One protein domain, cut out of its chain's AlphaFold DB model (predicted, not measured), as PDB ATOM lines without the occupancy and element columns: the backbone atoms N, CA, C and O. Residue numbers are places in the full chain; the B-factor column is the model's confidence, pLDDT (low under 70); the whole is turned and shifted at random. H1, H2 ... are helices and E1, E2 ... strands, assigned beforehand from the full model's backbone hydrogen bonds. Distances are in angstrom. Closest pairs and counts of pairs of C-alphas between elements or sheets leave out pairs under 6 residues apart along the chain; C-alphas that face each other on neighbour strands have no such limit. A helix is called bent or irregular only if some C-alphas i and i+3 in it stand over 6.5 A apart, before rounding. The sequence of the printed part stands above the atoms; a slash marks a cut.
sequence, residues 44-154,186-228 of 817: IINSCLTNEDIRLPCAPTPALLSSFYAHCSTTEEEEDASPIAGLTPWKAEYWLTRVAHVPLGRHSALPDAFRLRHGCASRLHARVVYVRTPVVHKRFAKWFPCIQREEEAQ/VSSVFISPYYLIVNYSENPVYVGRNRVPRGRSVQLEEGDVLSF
ATOM      1  N   ILE A  44      47.026 -44.412 -12.014       59.75
ATOM      2  CA  ILE A  44      45.701 -44.093 -11.479       59.75
ATOM      3  C   ILE A  44      45.562 -44.793 -10.128       59.75
ATOM      4  O   ILE A  44      45.422 -46.018 -10.068       59.75
ATOM      5  N   ILE A  45      45.575 -44.004  -9.054       52.38
ATOM      6  CA  ILE A  45      45.261 -44.470  -7.700       52.38
ATOM      7  C   ILE A  45      43.761 -44.774  -7.660       52.38
ATOM      8  O   ILE A  45      42.935 -43.862  -7.591       52.38
ATOM      9  N   ASN A  46      43.392 -46.051  -7.735       54.59
ATOM     10  CA  ASN A  46      41.987 -46.439  -7.734       54.59
ATOM     11  C   ASN A  46      41.449 -46.452  -6.295       54.59
ATOM     12  O   ASN A  46      41.750 -47.345  -5.508       54.59
ATOM     13  N   SER A  47      40.640 -45.452  -5.936       48.75
ATOM     14  CA  SER A  47      40.009 -45.357  -4.611       48.75
ATOM     15  C   SER A  47      38.950 -46.440  -4.358       48.75
ATOM     16  O   SER A  47      38.555 -46.644  -3.209       48.75
ATOM     17  N   CYS A  48      38.519 -47.176  -5.393       45.84
ATOM     18  CA  CYS A  48      37.682 -48.358  -5.221       45.84
ATOM     19  C   CYS A  48      38.456 -49.452  -4.478       45.84
ATOM     20  O   CYS A  48      39.421 -50.021  -4.992       45.84
ATOM     21  N   LEU A  49      37.973 -49.785  -3.281       36.53
ATOM     22  CA  LEU A  49      38.503 -50.850  -2.433       36.53
ATOM     23  C   LEU A  49      38.753 -52.138  -3.241       36.53
ATOM     24  O   LEU A  49      37.885 -52.573  -3.997       36.53
ATOM     25  N   THR A  50      39.915 -52.761  -3.011       42.75
ATOM     26  CA  THR A  50      40.490 -53.951  -3.691       42.75
ATOM     27  C   THR A  50      41.206 -53.753  -5.035       42.75
ATOM     28  O   THR A  50      41.783 -54.725  -5.516       42.75
ATOM     29  N   ASN A  51      41.264 -52.546  -5.607       52.56
ATOM     30  CA  ASN A  51      41.977 -52.323  -6.871       52.56
ATOM     31  C   ASN A  51      43.390 -51.748  -6.636       52.56
ATOM     32  O   ASN A  51      43.563 -50.815  -5.855       52.56
ATOM     33  N   GLU A  52      44.401 -52.313  -7.302       56.44
ATOM     34  CA  GLU A  52      45.798 -51.849  -7.232       56.44
ATOM     35  C   GLU A  52      46.031 -50.552  -8.031       56.44
ATOM     36  O   GLU A  52      45.236 -50.189  -8.900       56.44
ATOM     37  N   ASP A  53      47.157 -49.880  -7.768       64.25
ATOM     38  CA  ASP A  53      47.634 -48.705  -8.513       64.25
ATOM     39  C   ASP A  53      47.777 -49.017 -10.016       64.25
ATOM     40  O   ASP A  53      48.714 -49.695 -10.455       64.25
ATOM     41  N   ILE A  54      46.854 -48.503 -10.835       66.50
ATOM     42  CA  ILE A  54      46.781 -48.843 -12.259       66.50
ATOM     43  C   ILE A  54      47.882 -48.102 -13.018       66.50
ATOM     44  O   ILE A  54      47.763 -46.919 -13.341       66.50
ATOM     45  N   ARG A  55      48.941 -48.831 -13.371       69.12
ATOM     46  CA  ARG A  55      49.968 -48.388 -14.319       69.12
ATOM     47  C   ARG A  55      49.409 -48.389 -15.739       69.12
ATOM     48  O   ARG A  55      49.142 -49.456 -16.293       69.12
ATOM     49  N   LEU A  56      49.273 -47.218 -16.357       74.31
ATOM     50  CA  LEU A  56      48.809 -47.150 -17.742       74.31
ATOM     51  C   LEU A  56      49.866 -47.698 -18.726       74.31
ATOM     52  O   LEU A  56      51.055 -47.375 -18.603       74.31
ATOM     53  N   PRO A  57      49.463 -48.512 -19.721       75.56
ATOM     54  CA  PRO A  57      50.367 -49.069 -20.715       75.56
ATOM     55  C   PRO A  57      50.632 -48.065 -21.845       75.56
ATOM     56  O   PRO A  57      49.723 -47.403 -22.345       75.56
ATOM     57  N   CYS A  58      51.883 -47.998 -22.306       78.88
ATOM     58  CA  CYS A  58      52.299 -47.140 -23.425       78.88
ATOM     59  C   CYS A  58      52.240 -47.853 -24.796       78.88
ATOM     60  O   CYS A  58      52.590 -47.271 -25.827       78.88
ATOM     61  N   ALA A  59      51.789 -49.112 -24.806       80.50
ATOM     62  CA  ALA A  59      51.582 -49.973 -25.970       80.50
ATOM     63  C   ALA A  59      50.233 -50.723 -25.845       80.50
ATOM     64  O   ALA A  59      49.736 -50.869 -24.727       80.50
ATOM     65  N   PRO A  60      49.613 -51.188 -26.947       81.38
ATOM     66  CA  PRO A  60      48.395 -52.001 -26.885       81.38
ATOM     67  C   PRO A  60      48.631 -53.326 -26.144       81.38
ATOM     68  O   PRO A  60      49.672 -53.959 -26.314       81.38
ATOM     69  N   THR A  61      47.656 -53.764 -25.346       84.12
ATOM     70  CA  THR A  61      47.739 -54.952 -24.473       84.12
ATOM     71  C   THR A  61      46.701 -56.027 -24.857       84.12
ATOM     72  O   THR A  61      45.863 -56.408 -24.035       84.12
ATOM     73  N   PRO A  62      46.720 -56.552 -26.102       83.38
ATOM     74  CA  PRO A  62      45.632 -57.376 -26.632       83.38
ATOM     75  C   PRO A  62      45.355 -58.642 -25.814       83.38
ATOM     76  O   PRO A  62      44.198 -58.983 -25.610       83.38
ATOM     77  N   ALA A  63      46.389 -59.304 -25.283       83.75
ATOM     78  CA  ALA A  63      46.239 -60.524 -24.481       83.75
ATOM     79  C   ALA A  63      45.484 -60.322 -23.149       83.75
ATOM     80  O   ALA A  63      44.984 -61.287 -22.583       83.75
ATOM     81  N   LEU A  64      45.403 -59.082 -22.654       84.94
ATOM     82  CA  LEU A  64      44.762 -58.718 -21.383       84.94
ATOM     83  C   LEU A  64      43.342 -58.148 -21.579       84.94
ATOM     84  O   LEU A  64      42.580 -58.052 -20.621       84.94
ATOM     85  N   LEU A  65      42.981 -57.781 -22.814       87.31
ATOM     86  CA  LEU A  65      41.696 -57.159 -23.165       87.31
ATOM     87  C   LEU A  65      40.886 -57.950 -24.206       87.31
ATOM     88  O   LEU A  65      39.731 -57.614 -24.457       87.31
ATOM     89  N   SER A  66      41.445 -59.008 -24.800       86.00
ATOM     90  CA  SER A  66      40.760 -59.872 -25.772       86.00
ATOM     91  C   SER A  66      39.486 -60.501 -25.202       86.00
ATOM     92  O   SER A  66      38.465 -60.521 -25.881       86.00
ATOM     93  N   SER A  67      39.512 -60.939 -23.939       85.38
ATOM     94  CA  SER A  67      38.339 -61.441 -23.213       85.38
ATOM     95  C   SER A  67      37.226 -60.396 -23.128       85.38
ATOM     96  O   SER A  67      36.074 -60.710 -23.415       85.38
ATOM     97  N   PHE A  68      37.558 -59.150 -22.780       88.56
ATOM     98  CA  PHE A  68      36.604 -58.045 -22.707       88.56
ATOM     99  C   PHE A  68      35.969 -57.763 -24.075       88.56
ATOM    100  O   PHE A  68      34.745 -57.799 -24.196       88.56
ATOM    101  N   TYR A  69      36.784 -57.576 -25.115       87.69
ATOM    102  CA  TYR A  69      36.300 -57.274 -26.466       87.69
ATOM    103  C   TYR A  69      35.614 -58.451 -27.184       87.69
ATOM    104  O   TYR A  69      34.935 -58.225 -28.181       87.69
ATOM    105  N   ALA A  70      35.758 -59.687 -26.695       84.94
ATOM    106  CA  ALA A  70      35.014 -60.846 -27.194       84.94
ATOM    107  C   ALA A  70      33.615 -61.007 -26.561       84.94
ATOM    108  O   ALA A  70      32.790 -61.726 -27.114       84.94
ATOM    109  N   HIS A  71      33.349 -60.367 -25.412       78.69
ATOM    110  CA  HIS A  71      32.102 -60.544 -24.646       78.69
ATOM    111  C   HIS A  71      31.284 -59.256 -24.461       78.69
ATOM    112  O   HIS A  71      30.115 -59.335 -24.094       78.69
ATOM    113  N   CYS A  72      31.876 -58.080 -24.681       72.56
ATOM    114  CA  CYS A  72      31.204 -56.789 -24.561       72.56
ATOM    115  C   CYS A  72      30.895 -56.232 -25.957       72.56
ATOM    116  O   CYS A  72      31.809 -56.083 -26.770       72.56
ATOM    117  N   SER A  73      29.639 -55.869 -26.230       68.69
ATOM    118  CA  SER A  73      29.209 -55.216 -27.475       68.69
ATOM    119  C   SER A  73      29.612 -53.736 -27.503       68.69
ATOM    120  O   SER A  73      28.782 -52.838 -27.619       68.69
ATOM    121  N   THR A  74      30.917 -53.452 -27.373       68.56
ATOM    122  CA  THR A  74      31.403 -52.077 -27.160       68.56
ATOM    123  C   THR A  74      31.035 -51.126 -28.294       68.56
ATOM    124  O   THR A  74      30.963 -49.936 -28.046       68.56
ATOM    125  N   THR A  75      30.748 -51.611 -29.505       68.06
ATOM    126  CA  THR A  75      30.227 -50.781 -30.602       68.06
ATOM    127  C   THR A  75      28.933 -50.056 -30.238       68.06
ATOM    128  O   THR A  75      28.817 -48.884 -30.553       68.06
ATOM    129  N   GLU A  76      28.003 -50.693 -29.523       72.81
ATOM    130  CA  GLU A  76      26.730 -50.068 -29.129       72.81
ATOM    131  C   GLU A  76      26.983 -48.958 -28.091       72.81
ATOM    132  O   GLU A  76      26.609 -47.802 -28.288       72.81
ATOM    133  N   GLU A  77      27.728 -49.281 -27.025       74.50
ATOM    134  CA  GLU A  77      28.086 -48.321 -25.969       74.50
ATOM    135  C   GLU A  77      28.994 -47.176 -26.481       74.50
ATOM    136  O   GLU A  77      28.936 -46.066 -25.946       74.50
ATOM    137  N   GLU A  78      29.824 -47.416 -27.507       73.88
ATOM    138  CA  GLU A  78      30.704 -46.422 -28.141       73.88
ATOM    139  C   GLU A  78      29.975 -45.544 -29.182       73.88
ATOM    140  O   GLU A  78      30.279 -44.349 -29.267       73.88
ATOM    141  N   GLU A  79      29.010 -46.082 -29.938       72.38
ATOM    142  CA  GLU A  79      28.199 -45.327 -30.909       72.38
ATOM    143  C   GLU A  79      27.223 -44.371 -30.212       72.38
ATOM    144  O   GLU A  79      27.230 -43.179 -30.532       72.38
ATOM    145  N   ASP A  80      26.470 -44.844 -29.210       73.62
ATOM    146  CA  ASP A  80      25.558 -44.015 -28.402       73.62
ATOM    147  C   ASP A  80      26.292 -42.909 -27.632       73.62
ATOM    148  O   ASP A  80      25.764 -41.819 -27.410       73.62
ATOM    149  N   ALA A  81      27.518 -43.188 -27.181       74.12
ATOM    150  CA  ALA A  81      28.320 -42.209 -26.461       74.12
ATOM    151  C   ALA A  81      28.940 -41.146 -27.378       74.12
ATOM    152  O   ALA A  81      29.477 -40.164 -26.870       74.12
ATOM    153  N   SER A  82      28.931 -41.315 -28.702       70.00
ATOM    154  CA  SER A  82      29.693 -40.440 -29.590       70.00
ATOM    155  C   SER A  82      28.916 -39.177 -29.994       70.00
ATOM    156  O   SER A  82      27.871 -39.279 -30.634       70.00
ATOM    157  N   PRO A  83      29.443 -37.957 -29.746       68.31
ATOM    158  CA  PRO A  83      28.805 -36.694 -30.151       68.31
ATOM    159  C   PRO A  83      28.731 -36.492 -31.676       68.31
ATOM    160  O   PRO A  83      28.119 -35.536 -32.146       68.31
ATOM    161  N   ILE A  84      29.344 -37.386 -32.456       64.12
ATOM    162  CA  ILE A  84      29.031 -37.610 -33.866       64.12
ATOM    163  C   ILE A  84      28.330 -38.973 -33.929       64.12
ATOM    164  O   ILE A  84      28.992 -40.009 -33.871       64.12
ATOM    165  N   ALA A  85      27.000 -38.962 -34.007       50.56
ATOM    166  CA  ALA A  85      26.185 -40.165 -33.862       50.56
ATOM    167  C   ALA A  85      26.460 -41.227 -34.951       50.56
ATOM    168  O   ALA A  85      26.569 -40.902 -36.136       50.56
ATOM    169  N   GLY A  86      26.514 -42.500 -34.536       54.81
ATOM    170  CA  GLY A  86      26.366 -43.678 -35.404       54.81
ATOM    171  C   GLY A  86      27.544 -44.071 -36.307       54.81
ATOM    172  O   GLY A  86      27.323 -44.796 -37.273       54.81
ATOM    173  N   LEU A  87      28.776 -43.587 -36.075       52.44
ATOM    174  CA  LEU A  87      29.931 -43.916 -36.941       52.44
ATOM    175  C   LEU A  87      31.305 -43.997 -36.229       52.44
ATOM    176  O   LEU A  87      32.325 -43.592 -36.797       52.44
ATOM    177  N   THR A  88      31.399 -44.544 -35.009       61.31
ATOM    178  CA  THR A  88      32.718 -44.734 -34.364       61.31
ATOM    179  C   THR A  88      33.662 -45.579 -35.232       61.31
ATOM    180  O   THR A  88      33.372 -46.743 -35.509       61.31
ATOM    181  N   PRO A  89      34.836 -45.065 -35.649       63.28
ATOM    182  CA  PRO A  89      35.679 -45.708 -36.665       63.28
ATOM    183  C   PRO A  89      36.573 -46.825 -36.093       63.28
ATOM    184  O   PRO A  89      37.654 -47.100 -36.628       63.28
ATOM    185  N   TRP A  90      36.179 -47.411 -34.962       76.69
ATOM    186  CA  TRP A  90      37.043 -48.179 -34.074       76.69
ATOM    187  C   TRP A  90      36.396 -49.502 -33.663       76.69
ATOM    188  O   TRP A  90      35.830 -49.641 -32.587       76.69
ATOM    189  N   LYS A  91      36.538 -50.517 -34.521       83.06
ATOM    190  CA  LYS A  91      36.241 -51.907 -34.146       83.06
ATOM    191  C   LYS A  91      37.153 -52.363 -32.998       83.06
ATOM    192  O   LYS A  91      38.277 -51.871 -32.875       83.06
ATOM    193  N   ALA A  92      36.727 -53.380 -32.250       83.62
ATOM    194  CA  ALA A  92      37.521 -54.070 -31.224       83.62
ATOM    195  C   ALA A  92      38.982 -54.344 -31.646       83.62
ATOM    196  O   ALA A  92      39.918 -54.050 -30.907       83.62
ATOM    197  N   GLU A  93      39.196 -54.821 -32.877       84.81
ATOM    198  CA  GLU A  93      40.522 -55.043 -33.475       84.81
ATOM    199  C   GLU A  93      41.430 -53.801 -33.435       84.81
ATOM    200  O   GLU A  93      42.626 -53.909 -33.166       84.81
ATOM    201  N   TYR A  94      40.884 -52.610 -33.701       86.44
ATOM    202  CA  TYR A  94      41.639 -51.357 -33.712       86.44
ATOM    203  C   TYR A  94      42.083 -50.977 -32.299       86.44
ATOM    204  O   TYR A  94      43.231 -50.574 -32.101       86.44
ATOM    205  N   TRP A  95      41.199 -51.152 -31.317       87.50
ATOM    206  CA  TRP A  95      41.513 -50.958 -29.905       87.50
ATOM    207  C   TRP A  95      42.580 -51.944 -29.422       87.50
ATOM    208  O   TRP A  95      43.568 -51.528 -28.824       87.50
ATOM    209  N   LEU A  96      42.437 -53.231 -29.750       86.94
ATOM    210  CA  LEU A  96      43.380 -54.292 -29.380       86.94
ATOM    211  C   LEU A  96      44.772 -54.130 -30.018       86.94
ATOM    212  O   LEU A  96      45.768 -54.458 -29.379       86.94
ATOM    213  N   THR A  97      44.860 -53.644 -31.264       84.75
ATOM    214  CA  THR A  97      46.117 -53.665 -32.048       84.75
ATOM    215  C   THR A  97      46.772 -52.304 -32.286       84.75
ATOM    216  O   THR A  97      47.971 -52.262 -32.550       84.75
ATOM    217  N   ARG A  98      46.032 -51.185 -32.223       85.62
ATOM    218  CA  ARG A  98      46.542 -49.855 -32.629       85.62
ATOM    219  C   ARG A  98      46.469 -48.776 -31.553       85.62
ATOM    220  O   ARG A  98      47.063 -47.715 -31.750       85.62
ATOM    221  N   VAL A  99      45.771 -49.012 -30.441       87.56
ATOM    222  CA  VAL A  99      45.577 -48.013 -29.380       87.56
ATOM    223  C   VAL A  99      45.996 -48.577 -28.028       87.56
ATOM    224  O   VAL A  99      45.390 -49.507 -27.506       87.56
ATOM    225  N   ALA A 100      47.019 -47.979 -27.426       89.12
ATOM    226  CA  ALA A 100      47.361 -48.225 -26.033       89.12
ATOM    227  C   ALA A 100      46.279 -47.593 -25.137       89.12
ATOM    228  O   ALA A 100      46.064 -46.381 -25.198       89.12
ATOM    229  N   HIS A 101      45.547 -48.409 -24.377       89.25
ATOM    230  CA  HIS A 101      44.400 -47.951 -23.591       89.25
ATOM    231  C   HIS A 101      44.086 -48.870 -22.401       89.25
ATOM    232  O   HIS A 101      44.510 -50.024 -22.363       89.25
ATOM    233  N   VAL A 102      43.292 -48.355 -21.461       89.06
ATOM    234  CA  VAL A 102      42.681 -49.087 -20.344       89.06
ATOM    235  C   VAL A 102      41.179 -48.777 -20.321       89.06
ATOM    236  O   VAL A 102      40.812 -47.621 -20.092       89.06
ATOM    237  N   PRO A 103      40.294 -49.757 -20.583       89.56
ATOM    238  CA  PRO A 103      38.862 -49.625 -20.339       89.56
ATOM    239  C   PRO A 103      38.560 -49.824 -18.847       89.56
ATOM    240  O   PRO A 103      39.067 -50.755 -18.230       89.56
ATOM    241  N   LEU A 104      37.722 -48.955 -18.282       88.94
ATOM    242  CA  LEU A 104      37.288 -48.967 -16.885       88.94
ATOM    243  C   LEU A 104      35.762 -49.089 -16.835       88.94
ATOM    244  O   LEU A 104      35.052 -48.395 -17.565       88.94
ATOM    245  N   GLY A 105      35.245 -49.951 -15.964       88.38
ATOM    246  CA  GLY A 105      33.805 -50.179 -15.833       88.38
ATOM    247  C   GLY A 105      33.474 -51.455 -15.069       88.38
ATOM    248  O   GLY A 105      34.362 -52.126 -14.552       88.38
ATOM    249  N   ARG A 106      32.189 -51.785 -14.962       88.19
ATOM    250  CA  ARG A 106      31.677 -52.901 -14.148       88.19
ATOM    251  C   ARG A 106      31.623 -54.246 -14.887       88.19
ATOM    252  O   ARG A 106      31.261 -55.254 -14.281       88.19
ATOM    253  N   HIS A 107      31.964 -54.291 -16.178       89.12
ATOM    254  CA  HIS A 107      31.874 -55.513 -16.985       89.12
ATOM    255  C   HIS A 107      32.728 -56.662 -16.415       89.12
ATOM    256  O   HIS A 107      33.898 -56.479 -16.087       89.12
ATOM    257  N   SER A 108      32.159 -57.868 -16.313       86.94
ATOM    258  CA  SER A 108      32.794 -59.024 -15.651       86.94
ATOM    259  C   SER A 108      34.058 -59.520 -16.354       86.94
ATOM    260  O   SER A 108      34.991 -59.944 -15.681       86.94
ATOM    261  N   ALA A 109      34.114 -59.424 -17.686       86.94
ATOM    262  CA  ALA A 109      35.286 -59.807 -18.481       86.94
ATOM    263  C   ALA A 109      36.443 -58.780 -18.455       86.94
ATOM    264  O   ALA A 109      37.455 -59.001 -19.123       86.94
ATOM    265  N   LEU A 110      36.312 -57.667 -17.714       87.00
ATOM    266  CA  LEU A 110      37.446 -56.789 -17.402       87.00
ATOM    267  C   LEU A 110      38.318 -57.419 -16.298       87.00
ATOM    268  O   LEU A 110      37.765 -57.920 -15.312       87.00
ATOM    269  N   PRO A 111      39.659 -57.337 -16.403       84.31
ATOM    270  CA  PRO A 111      40.565 -57.692 -15.312       84.31
ATOM    271  C   PRO A 111      40.207 -56.950 -14.019       84.31
ATOM    272  O   PRO A 111      39.869 -55.768 -14.067       84.31
ATOM    273  N   ASP A 112      40.320 -57.610 -12.860       80.00
ATOM    274  CA  ASP A 112      39.890 -57.050 -11.567       80.00
ATOM    275  C   ASP A 112      40.468 -55.658 -11.273       80.00
ATOM    276  O   ASP A 112      39.718 -54.776 -10.865       80.00
ATOM    277  N   ALA A 113      41.749 -55.418 -11.580       77.81
ATOM    278  CA  ALA A 113      42.396 -54.114 -11.404       77.81
ATOM    279  C   ALA A 113      41.697 -52.961 -12.158       77.81
ATOM    280  O   ALA A 113      41.758 -51.811 -11.730       77.81
ATOM    281  N   PHE A 114      41.025 -53.258 -13.276       82.94
ATOM    282  CA  PHE A 114      40.299 -52.285 -14.100       82.94
ATOM    283  C   PHE A 114      38.786 -52.284 -13.815       82.94
ATOM    284  O   PHE A 114      38.063 -51.406 -14.299       82.94
ATOM    285  N   ARG A 115      38.279 -53.260 -13.044       84.31
ATOM    286  CA  ARG A 115      36.841 -53.435 -12.823       84.31
ATOM    287  C   ARG A 115      36.348 -52.537 -11.688       84.31
ATOM    288  O   ARG A 115      36.710 -52.700 -10.523       84.31
ATOM    289  N   LEU A 116      35.472 -51.597 -12.025       82.19
ATOM    290  CA  LEU A 116      34.779 -50.740 -11.068       82.19
ATOM    291  C   LEU A 116      33.661 -51.544 -10.394       82.19
ATOM    292  O   LEU A 116      32.745 -52.039 -11.051       82.19
ATOM    293  N   ARG A 117      33.744 -51.697  -9.070       80.31
ATOM    294  CA  ARG A 117      32.824 -52.547  -8.291       80.31
ATOM    295  C   ARG A 117      31.529 -51.839  -7.866       80.31
ATOM    296  O   ARG A 117      30.617 -52.499  -7.379       80.31
ATOM    297  N   HIS A 118      31.435 -50.519  -8.045       76.94
ATOM    298  CA  HIS A 118      30.296 -49.721  -7.587       76.94
ATOM    299  C   HIS A 118      29.071 -49.819  -8.515       76.94
ATOM    300  O   HIS A 118      29.209 -49.884  -9.735       76.94
ATOM    301  N   GLY A 119      27.859 -49.794  -7.948       74.62
ATOM    302  CA  GLY A 119      26.614 -50.058  -8.684       74.62
ATOM    303  C   GLY A 119      26.314 -49.080  -9.827       74.62
ATOM    304  O   GLY A 119      25.863 -49.515 -10.887       74.62
ATOM    305  N   CYS A 120      26.614 -47.787  -9.649       77.25
ATOM    306  CA  CYS A 120      26.404 -46.763 -10.682       77.25
ATOM    307  C   CYS A 120      27.484 -46.735 -11.782       77.25
ATOM    308  O   CYS A 120      27.338 -45.993 -12.752       77.25
ATOM    309  N   ALA A 121      28.537 -47.558 -11.690       83.75
ATOM    310  CA  ALA A 121      29.459 -47.734 -12.807       83.75
ATOM    311  C   ALA A 121      28.786 -48.562 -13.918       83.75
ATOM    312  O   ALA A 121      28.282 -49.668 -13.677       83.75
ATOM    313  N   SER A 122      28.792 -48.029 -15.140       85.56
ATOM    314  CA  SER A 122      28.340 -48.713 -16.361       85.56
ATOM    315  C   SER A 122      29.277 -49.868 -16.746       85.56
ATOM    316  O   SER A 122      30.356 -50.016 -16.167       85.56
ATOM    317  N   ARG A 123      28.875 -50.723 -17.702       88.44
ATOM    318  CA  ARG A 123      29.660 -51.906 -18.113       88.44
ATOM    319  C   ARG A 123      31.008 -51.485 -18.697       88.44
ATOM    320  O   ARG A 123      32.030 -51.828 -18.102       88.44
ATOM    321  N   LEU A 124      30.996 -50.669 -19.751       89.56
ATOM    322  CA  LEU A 124      32.030 -49.674 -20.025       89.56
ATOM    323  C   LEU A 124      31.595 -48.341 -19.398       89.56
ATOM    324  O   LEU A 124      30.483 -47.877 -19.628       89.56
ATOM    325  N   HIS A 125      32.456 -47.727 -18.589       88.06
ATOM    326  CA  HIS A 125      32.184 -46.445 -17.930       88.06
ATOM    327  C   HIS A 125      33.116 -45.360 -18.480       88.06
ATOM    328  O   HIS A 125      32.663 -44.359 -19.031       88.06
ATOM    329  N   ALA A 126      34.423 -45.618 -18.454       90.31
ATOM    330  CA  ALA A 126      35.440 -44.735 -19.010       90.31
ATOM    331  C   ALA A 126      36.498 -45.523 -19.792       90.31
ATOM    332  O   ALA A 126      36.639 -46.738 -19.643       90.31
ATOM    333  N   ARG A 127      37.297 -44.830 -20.602       90.81
ATOM    334  CA  ARG A 127      38.519 -45.388 -21.194       90.81
ATOM    335  C   ARG A 127      39.630 -44.360 -21.109       90.81
ATOM    336  O   ARG A 127      39.436 -43.219 -21.521       90.81
ATOM    337  N   VAL A 128      40.790 -44.763 -20.606       90.50
ATOM    338  CA  VAL A 128      41.992 -43.924 -20.629       90.50
ATOM    339  C   VAL A 128      42.880 -44.381 -21.777       90.50
ATOM    340  O   VAL A 128      43.145 -45.570 -21.929       90.50
ATOM    341  N   VAL A 129      43.294 -43.442 -22.621       90.62
ATOM    342  CA  VAL A 129      43.939 -43.678 -23.916       90.62
ATOM    343  C   VAL A 129      45.278 -42.955 -23.962       90.62
ATOM    344  O   VAL A 129      45.351 -41.771 -23.644       90.62
ATOM    345  N   TYR A 130      46.335 -43.638 -24.402       90.00
ATOM    346  CA  TYR A 130      47.642 -43.028 -24.641       90.00
ATOM    347  C   TYR A 130      47.778 -42.599 -26.109       90.00
ATOM    348  O   TYR A 130      47.904 -43.412 -27.032       90.00
ATOM    349  N   VAL A 131      47.737 -41.289 -26.339       89.12
ATOM    350  CA  VAL A 131      47.719 -40.672 -27.667       89.12
ATOM    351  C   VAL A 131      49.154 -40.434 -28.143       89.12
ATOM    352  O   VAL A 131      49.717 -39.360 -27.970       89.12
ATOM    353  N   ARG A 132      49.768 -41.452 -28.761       88.06
ATOM    354  CA  ARG A 132      51.176 -41.397 -29.217       88.06
ATOM    355  C   ARG A 132      51.406 -40.721 -30.580       88.06
ATOM    356  O   ARG A 132      52.541 -40.372 -30.885       88.06
ATOM    357  N   THR A 133      50.386 -40.569 -31.433       86.94
ATOM    358  CA  THR A 133      50.578 -40.114 -32.831       86.94
ATOM    359  C   THR A 133      49.592 -39.024 -33.264       86.94
ATOM    360  O   THR A 133      48.437 -39.039 -32.826       86.94
ATOM    361  N   PRO A 134      49.975 -38.135 -34.208       87.56
ATOM    362  CA  PRO A 134      49.092 -37.083 -34.723       87.56
ATOM    363  C   PRO A 134      47.850 -37.630 -35.444       87.56
ATOM    364  O   PRO A 134      46.813 -36.971 -35.466       87.56
ATOM    365  N   VAL A 135      47.924 -38.840 -36.015       87.25
ATOM    366  CA  VAL A 135      46.779 -39.505 -36.664       87.25
ATOM    367  C   VAL A 135      45.757 -39.977 -35.627       87.25
ATOM    368  O   VAL A 135      44.557 -39.828 -35.845       87.25
ATOM    369  N   VAL A 136      46.219 -40.513 -34.492       87.50
ATOM    370  CA  VAL A 136      45.348 -40.890 -33.370       87.50
ATOM    371  C   VAL A 136      44.759 -39.630 -32.733       87.50
ATOM    372  O   VAL A 136      43.539 -39.531 -32.647       87.50
ATOM    373  N   HIS A 137      45.579 -38.622 -32.417       88.75
ATOM    374  CA  HIS A 137      45.123 -37.325 -31.897       88.75
ATOM    375  C   HIS A 137      44.013 -36.701 -32.759       88.75
ATOM    376  O   HIS A 137      42.937 -36.413 -32.242       88.75
ATOM    377  N   LYS A 138      44.203 -36.581 -34.084       87.62
ATOM    378  CA  LYS A 138      43.183 -36.011 -34.987       87.62
ATOM    379  C   LYS A 138      41.888 -36.827 -35.057       87.62
ATOM    380  O   LYS A 138      40.838 -36.259 -35.343       87.62
ATOM    381  N   ARG A 139      41.932 -38.140 -34.796       87.50
ATOM    382  CA  ARG A 139      40.718 -38.960 -34.654       87.50
ATOM    383  C   ARG A 139      40.036 -38.679 -33.315       87.50
ATOM    384  O   ARG A 139      38.864 -38.326 -33.320       87.50
ATOM    385  N   PHE A 140      40.755 -38.758 -32.199       87.88
ATOM    386  CA  PHE A 140      40.176 -38.515 -30.872       87.88
ATOM    387  C   PHE A 140      39.622 -37.094 -30.718       87.88
ATOM    388  O   PHE A 140      38.488 -36.950 -30.282       87.88
ATOM    389  N   ALA A 141      40.332 -36.066 -31.186       86.19
ATOM    390  CA  ALA A 141      39.849 -34.683 -31.167       86.19
ATOM    391  C   ALA A 141      38.601 -34.448 -32.047       86.19
ATOM    392  O   ALA A 141      37.825 -33.541 -31.756       86.19
ATOM    393  N   LYS A 142      38.385 -35.260 -33.098       86.75
ATOM    394  CA  LYS A 142      37.147 -35.235 -33.898       86.75
ATOM    395  C   LYS A 142      35.988 -35.930 -33.175       86.75
ATOM    396  O   LYS A 142      34.888 -35.394 -33.167       86.75
ATOM    397  N   TRP A 143      36.212 -37.137 -32.654       85.00
ATOM    398  CA  TRP A 143      35.136 -38.000 -32.149       85.00
ATOM    399  C   TRP A 143      34.765 -37.736 -30.689       85.00
ATOM    400  O   TRP A 143      33.596 -37.850 -30.359       85.00
ATOM    401  N   PHE A 144      35.711 -37.320 -29.843       86.75
ATOM    402  CA  PHE A 144      35.475 -36.985 -28.435       86.75
ATOM    403  C   PHE A 144      36.104 -35.622 -28.110       86.75
ATOM    404  O   PHE A 144      37.240 -35.569 -27.625       86.75
ATOM    405  N   PRO A 145      35.408 -34.500 -28.383       86.25
ATOM    406  CA  PRO A 145      35.923 -33.162 -28.120       86.25
ATOM    407  C   PRO A 145      36.304 -32.995 -26.646       86.25
ATOM    408  O   PRO A 145      35.521 -33.323 -25.750       86.25
ATOM    409  N   CYS A 146      37.512 -32.487 -26.410       85.19
ATOM    410  CA  CYS A 146      38.009 -32.244 -25.061       85.19
ATOM    411  C   CYS A 146      37.298 -31.051 -24.419       85.19
ATOM    412  O   CYS A 146      36.917 -30.106 -25.110       85.19
ATOM    413  N   ILE A 147      37.166 -31.095 -23.099       84.56
ATOM    414  CA  ILE A 147      36.728 -29.975 -22.262       84.56
ATOM    415  C   ILE A 147      37.969 -29.167 -21.865       84.56
ATOM    416  O   ILE A 147      39.039 -29.747 -21.661       84.56
ATOM    417  N   GLN A 148      37.847 -27.844 -21.762       75.00
ATOM    418  CA  GLN A 148      38.898 -26.990 -21.206       75.00
ATOM    419  C   GLN A 148      38.694 -26.848 -19.694       75.00
ATOM    420  O   GLN A 148      37.576 -26.589 -19.255       75.00
ATOM    421  N   ARG A 149      39.762 -26.992 -18.895       64.62
ATOM    422  CA  ARG A 149      39.681 -27.027 -17.416       64.62
ATOM    423  C   ARG A 149      39.325 -25.683 -16.744       64.62
ATOM    424  O   ARG A 149      39.355 -25.591 -15.522       64.62
ATOM    425  N   GLU A 150      39.039 -24.638 -17.522       53.28
ATOM    426  CA  GLU A 150      38.853 -23.265 -17.023       53.28
ATOM    427  C   GLU A 150      37.449 -22.692 -17.300       53.28
ATOM    428  O   GLU A 150      36.984 -21.834 -16.551       53.28
ATOM    429  N   GLU A 151      36.729 -23.165 -18.329       51.31
ATOM    430  CA  GLU A 151      35.478 -22.519 -18.769       51.31
ATOM    431  C   GLU A 151      34.313 -22.689 -17.764       51.31
ATOM    432  O   GLU A 151      33.524 -21.760 -17.589       51.31
ATOM    433  N   GLU A 152      34.225 -23.810 -17.030       48.75
ATOM    434  CA  GLU A 152      33.129 -24.052 -16.064       48.75
ATOM    435  C   GLU A 152      33.148 -23.074 -14.865       48.75
ATOM    436  O   GLU A 152      32.090 -22.718 -14.337       48.75
ATOM    437  N   ALA A 153      34.326 -22.567 -14.473       43.00
ATOM    438  CA  ALA A 153      34.470 -21.582 -13.394       43.00
ATOM    439  C   ALA A 153      33.944 -20.187 -13.787       43.00
ATOM    440  O   ALA A 153      33.381 -19.470 -12.953       43.00
ATOM    441  N   GLN A 154      34.069 -19.824 -15.067       40.66
ATOM    442  CA  GLN A 154      33.427 -18.641 -15.643       40.66
ATOM    443  C   GLN A 154      31.917 -18.866 -15.776       40.66
ATOM    444  O   GLN A 154      31.140 -17.989 -15.402       40.66
ATOM    445  N   VAL A 186      40.675 -28.848 -28.477       51.09
ATOM    446  CA  VAL A 186      42.126 -29.079 -28.328       51.09
ATOM    447  C   VAL A 186      42.853 -28.492 -29.535       51.09
ATOM    448  O   VAL A 186      42.380 -28.654 -30.666       51.09
ATOM    449  N   SER A 187      44.000 -27.848 -29.299       54.66
ATOM    450  CA  SER A 187      44.901 -27.429 -30.373       54.66
ATOM    451  C   SER A 187      45.018 -28.549 -31.408       54.66
ATOM    452  O   SER A 187      45.421 -29.664 -31.084       54.66
ATOM    453  N   SER A 188      44.645 -28.260 -32.657       59.41
ATOM    454  CA  SER A 188      44.635 -29.242 -33.757       59.41
ATOM    455  C   SER A 188      46.044 -29.682 -34.191       59.41
ATOM    456  O   SER A 188      46.209 -30.522 -35.089       59.41
ATOM    457  N   VAL A 189      47.058 -29.101 -33.545       73.62
ATOM    458  CA  VAL A 189      48.475 -29.427 -33.627       73.62
ATOM    459  C   VAL A 189      48.824 -30.370 -32.474       73.62
ATOM    460  O   VAL A 189      48.908 -29.967 -31.318       73.62
ATOM    461  N   PHE A 190      49.088 -31.631 -32.808       83.94
ATOM    462  CA  PHE A 190      49.676 -32.601 -31.885       83.94
ATOM    463  C   PHE A 190      51.116 -32.190 -31.536       83.94
ATOM    464  O   PHE A 190      51.973 -32.189 -32.420       83.94
ATOM    465  N   ILE A 191      51.372 -31.849 -30.268       83.38
ATOM    466  CA  ILE A 191      52.683 -31.379 -29.785       83.38
ATOM    467  C   ILE A 191      53.550 -32.550 -29.295       83.38
ATOM    468  O   ILE A 191      54.692 -32.707 -29.721       83.38
ATOM    469  N   SER A 192      53.007 -33.382 -28.405       83.31
ATOM    470  CA  SER A 192      53.707 -34.483 -27.733       83.31
ATOM    471  C   SER A 192      52.722 -35.599 -27.351       83.31
ATOM    472  O   SER A 192      51.511 -35.369 -27.383       83.31
ATOM    473  N   PRO A 193      53.191 -36.814 -26.999       86.12
ATOM    474  CA  PRO A 193      52.323 -37.863 -26.469       86.12
ATOM    475  C   PRO A 193      51.674 -37.472 -25.135       86.12
ATOM    476  O   PRO A 193      52.339 -36.897 -24.276       86.12
ATOM    477  N   TYR A 194      50.402 -37.824 -24.947       87.75
ATOM    478  CA  TYR A 194      49.634 -37.520 -23.733       87.75
ATOM    479  C   TYR A 194      48.613 -38.622 -23.404       87.75
ATOM    480  O   TYR A 194      48.293 -39.458 -24.254       87.75
ATOM    481  N   TYR A 195      48.090 -38.616 -22.175       88.56
ATOM    482  CA  TYR A 195      46.967 -39.463 -21.767       88.56
ATOM    483  C   TYR A 195      45.644 -38.696 -21.861       88.56
ATOM    484  O   TYR A 195      45.572 -37.515 -21.537       88.56
ATOM    485  N   LEU A 196      44.591 -39.377 -22.305       90.31
ATOM    486  CA  LEU A 196      43.261 -38.825 -22.544       90.31
ATOM    487  C   LEU A 196      42.222 -39.734 -21.887       90.31
ATOM    488  O   LEU A 196      42.158 -40.912 -22.241       90.31
ATOM    489  N   ILE A 197      41.403 -39.220 -20.970       90.44
ATOM    490  CA  ILE A 197      40.208 -39.940 -20.513       90.44
ATOM    491  C   ILE A 197      39.026 -39.618 -21.427       90.44
ATOM    492  O   ILE A 197      38.858 -38.475 -21.843       90.44
ATOM    493  N   VAL A 198      38.219 -40.628 -21.742       91.25
ATOM    494  CA  VAL A 198      36.954 -40.525 -22.481       91.25
ATOM    495  C   VAL A 198      35.851 -41.143 -21.626       91.25
ATOM    496  O   VAL A 198      36.022 -42.266 -21.140       91.25
ATOM    497  N   ASN A 199      34.734 -40.434 -21.439       91.31
ATOM    498  CA  ASN A 199      33.556 -40.964 -20.746       91.31
ATOM    499  C   ASN A 199      32.567 -41.590 -21.747       91.31
ATOM    500  O   ASN A 199      32.140 -40.932 -22.697       91.31
ATOM    501  N   TYR A 200      32.181 -42.842 -21.500       88.50
ATOM    502  CA  TYR A 200      31.205 -43.594 -22.296       88.50
ATOM    503  C   TYR A 200      29.849 -43.748 -21.602       88.50
ATOM    504  O   TYR A 200      28.841 -43.986 -22.267       88.50
ATOM    505  N   SER A 201      29.804 -43.581 -20.283       86.00
ATOM    506  CA  SER A 201      28.582 -43.677 -19.490       86.00
ATOM    507  C   SER A 201      27.797 -42.375 -19.398       86.00
ATOM    508  O   SER A 201      28.332 -41.281 -19.544       86.00
ATOM    509  N   GLU A 202      26.512 -42.515 -19.087       83.50
ATOM    510  CA  GLU A 202      25.595 -41.414 -18.768       83.50
ATOM    511  C   GLU A 202      26.009 -40.681 -17.485       83.50
ATOM    512  O   GLU A 202      25.933 -39.453 -17.412       83.50
ATOM    513  N   ASN A 203      26.517 -41.427 -16.500       84.31
ATOM    514  CA  ASN A 203      27.100 -40.859 -15.292       84.31
ATOM    515  C   ASN A 203      28.409 -40.113 -15.623       84.31
ATOM    516  O   ASN A 203      29.207 -40.595 -16.433       84.31
ATOM    517  N   PRO A 204      28.654 -38.935 -15.025       81.94
ATOM    518  CA  PRO A 204      29.877 -38.179 -15.258       81.94
ATOM    519  C   PRO A 204      31.099 -38.863 -14.637       81.94
ATOM    520  O   PRO A 204      31.009 -39.508 -13.594       81.94
ATOM    521  N   VAL A 205      32.257 -38.636 -15.251       85.88
ATOM    522  CA  VAL A 205      33.572 -38.879 -14.642       85.88
ATOM    523  C   VAL A 205      34.127 -37.528 -14.206       85.88
ATOM    524  O   VAL A 205      33.984 -36.557 -14.943       85.88
ATOM    525  N   TYR A 206      34.771 -37.441 -13.047       82.19
ATOM    526  CA  TYR A 206      35.388 -36.203 -12.564       82.19
ATOM    527  C   TYR A 206      36.915 -36.298 -12.619       82.19
ATOM    528  O   TYR A 206      37.482 -37.328 -12.250       82.19
ATOM    529  N   VAL A 207      37.567 -35.225 -13.077       81.31
ATOM    530  CA  VAL A 207      39.033 -35.070 -13.115       81.31
ATOM    531  C   VAL A 207      39.397 -33.869 -12.243       81.31
ATOM    532  O   VAL A 207      39.282 -32.711 -12.666       81.31
ATOM    533  N   GLY A 208      39.728 -34.141 -10.978       76.38
ATOM    534  CA  GLY A 208      39.601 -33.146  -9.912       76.38
ATOM    535  C   GLY A 208      38.169 -32.598  -9.880       76.38
ATOM    536  O   GLY A 208      37.209 -33.363  -9.911       76.38
ATOM    537  N   ARG A 209      38.017 -31.268  -9.909       72.12
ATOM    538  CA  ARG A 209      36.701 -30.608  -9.998       72.12
ATOM    539  C   ARG A 209      36.016 -30.685 -11.371       72.12
ATOM    540  O   ARG A 209      34.811 -30.464 -11.440       72.12
ATOM    541  N   ASN A 210      36.742 -30.963 -12.457       80.25
ATOM    542  CA  ASN A 210      36.197 -30.856 -13.819       80.25
ATOM    543  C   ASN A 210      35.234 -32.005 -14.124       80.25
ATOM    544  O   ASN A 210      35.618 -33.173 -13.997       80.25
ATOM    545  N   ARG A 211      34.016 -31.697 -14.585       84.31
ATOM    546  CA  ARG A 211      33.013 -32.715 -14.924       84.31
ATOM    547  C   ARG A 211      33.160 -33.161 -16.379       84.31
ATOM    548  O   ARG A 211      33.025 -32.369 -17.302       84.31
ATOM    549  N   VAL A 212      33.346 -34.459 -16.606       87.31
ATOM    550  CA  VAL A 212      33.399 -35.075 -17.940       87.31
ATOM    551  C   VAL A 212      32.088 -35.823 -18.217       87.31
ATOM    552  O   VAL A 212      31.934 -36.960 -17.761       87.31
ATOM    553  N   PRO A 213      31.110 -35.231 -18.929       88.19
ATOM    554  CA  PRO A 213      29.892 -35.929 -19.343       88.19
ATOM    555  C   PRO A 213      30.157 -36.918 -20.493       88.19
ATOM    556  O   PRO A 213      31.224 -36.904 -21.115       88.19
ATOM    557  N   ARG A 214      29.160 -37.765 -20.783       88.88
ATOM    558  CA  ARG A 214      29.173 -38.758 -21.872       88.88
ATOM    559  C   ARG A 214      29.658 -38.147 -23.194       88.88
ATOM    560  O   ARG A 214      29.246 -37.048 -23.566       88.88
ATOM    561  N   GLY A 215      30.550 -38.844 -23.894       87.56
ATOM    562  CA  GLY A 215      31.052 -38.428 -25.208       87.56
ATOM    563  C   GLY A 215      32.071 -37.292 -25.209       87.56
ATOM    564  O   GLY A 215      32.509 -36.855 -26.277       87.56
ATOM    565  N   ARG A 216      32.474 -36.798 -24.036       89.94
ATOM    566  CA  ARG A 216      33.563 -35.827 -23.897       89.94
ATOM    567  C   ARG A 216      34.839 -36.487 -23.395       89.94
ATOM    568  O   ARG A 216      34.841 -37.618 -22.901       89.94
ATOM    569  N   SER A 217      35.936 -35.759 -23.561       90.62
ATOM    570  CA  SER A 217      37.258 -36.178 -23.118       90.62
ATOM    571  C   SER A 217      37.957 -35.098 -22.289       90.62
ATOM    572  O   SER A 217      37.588 -33.925 -22.352       90.62
ATOM    573  N   VAL A 218      38.957 -35.493 -21.499       89.75
ATOM    574  CA  VAL A 218      39.869 -34.583 -20.783       89.75
ATOM    575  C   VAL A 218      41.293 -35.137 -20.862       89.75
ATOM    576  O   VAL A 218      41.516 -36.336 -20.682       89.75
ATOM    577  N   GLN A 219      42.266 -34.277 -21.166       89.00
ATOM    578  CA  GLN A 219      43.683 -34.635 -21.080       89.00
ATOM    579  C   GLN A 219      44.090 -34.801 -19.610       89.00
ATOM    580  O   GLN A 219      43.769 -33.946 -18.787       89.00
ATOM    581  N   LEU A 220      44.803 -35.886 -19.300       84.62
ATOM    582  CA  LEU A 220      45.283 -36.192 -17.953       84.62
ATOM    583  C   LEU A 220      46.740 -35.754 -17.744       84.62
ATOM    584  O   LEU A 220      47.580 -35.923 -18.633       84.62
ATOM    585  N   GLU A 221      47.034 -35.274 -16.540       79.38
ATOM    586  CA  GLU A 221      48.357 -34.889 -16.037       79.38
ATOM    587  C   GLU A 221      48.814 -35.742 -14.837       79.38
ATOM    588  O   GLU A 221      48.044 -36.485 -14.224       79.38
ATOM    589  N   GLU A 222      50.110 -35.678 -14.510       70.38
ATOM    590  CA  GLU A 222      50.675 -36.388 -13.356       70.38
ATOM    591  C   GLU A 222      50.187 -35.744 -12.050       70.38
ATOM    592  O   GLU A 222      50.596 -34.639 -11.701       70.38
ATOM    593  N   GLY A 223      49.318 -36.455 -11.328       65.88
ATOM    594  CA  GLY A 223      48.673 -35.970 -10.104       65.88
ATOM    595  C   GLY A 223      47.165 -35.739 -10.232       65.88
ATOM    596  O   GLY A 223      46.522 -35.511  -9.209       65.88
ATOM    597  N   ASP A 224      46.586 -35.855 -11.435       74.44
ATOM    598  CA  ASP A 224      45.129 -35.831 -11.611       74.44
ATOM    599  C   ASP A 224      44.460 -36.977 -10.837       74.44
ATOM    600  O   ASP A 224      44.833 -38.148 -10.959       74.44
ATOM    601  N   VAL A 225      43.424 -36.640 -10.066       73.19
ATOM    602  CA  VAL A 225      42.632 -37.605  -9.293       73.19
ATOM    603  C   VAL A 225      41.292 -37.824  -9.992       73.19
ATOM    604  O   VAL A 225      40.581 -36.868 -10.303       73.19
ATOM    605  N   LEU A 226      40.945 -39.091 -10.234       79.69
ATOM    606  CA  LEU A 226      39.709 -39.483 -10.913       79.69
ATOM    607  C   LEU A 226      38.629 -39.896  -9.905       79.69
ATOM    608  O   LEU A 226      38.892 -40.731  -9.038       79.69
ATOM    609  N   SER A 227      37.404 -39.384 -10.065       77.12
ATOM    610  CA  SER A 227      36.205 -39.948  -9.423       77.12
ATOM    611  C   SER A 227      35.215 -40.462 -10.468       77.12
ATOM    612  O   SER A 227      34.990 -39.836 -11.501       77.12
ATOM    613  N   PHE A 228      34.604 -41.603 -10.156       77.62
ATOM    614  CA  PHE A 228      33.552 -42.267 -10.936       77.62
ATOM    615  C   PHE A 228      32.183 -42.200 -10.229       77.62
ATOM    616  O   PHE A 228      31.233 -42.879 -10.616       77.62
TER     617      PHE A 228
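AT A GLANCE: This is residues 44 to 154 and 186 to 228 of the 817 residues of an uncharacterized protein of Leptomonas pyrrhocoris (UniProt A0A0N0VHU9). A strongly twisted sheet of four strands, E1, E2, E3 and E6, runs through the middle, with H4 over one face and the small hairpin of E4 and E5 by the other. H1 and H3 lie side by side, running opposite ways, with H1 near the edge strand E1, and H5 lies far out, at the cut. The printed part has 154 residues, with five named helices and six named strands in the order H1 H2 H3 E1 E2 H4 H5 E3 E4 E5 E6; 64 residues, under half, are in named elements, and the class is mixed. The sheet order is E1, E2, E3, E6, all antiparallel. The whole is compact and rounded, with a radius of gyration of the C-alphas of 14.5 A and spans of 38 by 31 by 28 A.

HOW THE PARTS SIT: Start at residue 44 and pass residues 44 to 61, which hold no named element, to reach H1, residues 62 to 71; it is irregular, with C-alphas 64 and 67 7.2 A apart, and it only grazes the sheet. H2, residues 74 to 80, meets H1 only through their link. H3, residues 92 to 98, touches H1, with the closest C-alphas, of Pro 62 and Leu 96, 4.7 A apart, at a shallow tilt of 16 degrees, opposite ways. Next look for the hairpin of E1, residues 101 to 104, and E2, residues 126 to 131, where N 102 and O 128 are 2.8 A apart. E3, residues 194 to 199, is antiparallel to E2, with N 129 and O 196 2.8 A apart, and to E6, residues 217 to 220, with N 197 and O 218 2.9 A apart. H4, residues 134 to 143, makes two layers with this sheet, a helix on one face; its height over the sheet is 9.8 A, and it runs along the strands over E3, at 21 degrees on the local plane. E4, residues 205 to 207, and E5, residues 210 to 212, form a hairpin, with N 212 and O 205 2.8 A apart. H5, residues 151 to 154, is apart from H4. H2, H3 and H4 have every O i to N i+4 pair within hydrogen-bond range, H1 has 4 of 6, and H5 is too short for such a pair.

IN THESE COORDINATES: Find C-alpha 62 at (45.632, -57.376, -26.632); from there H1 runs 14.0 A to C-alpha 71. H4 spans 14.2 A, E2 15.6 A and E3 16.7 A. E6 ends at C-alpha 220, at (45.283, -36.192, -17.953).

THE WHOLE: The two C-alphas farthest apart are those of Ala 63 and Gln 154, at 44.7 A. Residues 155 to 185 are not printed, and C-alphas 154 and 186 are 18.6 A apart across the cut. The links H2 to H3 and E1 to E2 are long. The mean pLDDT of the printed part is 78.2; 32 residues are under 70, among them 44 to 55 and 149 to 154.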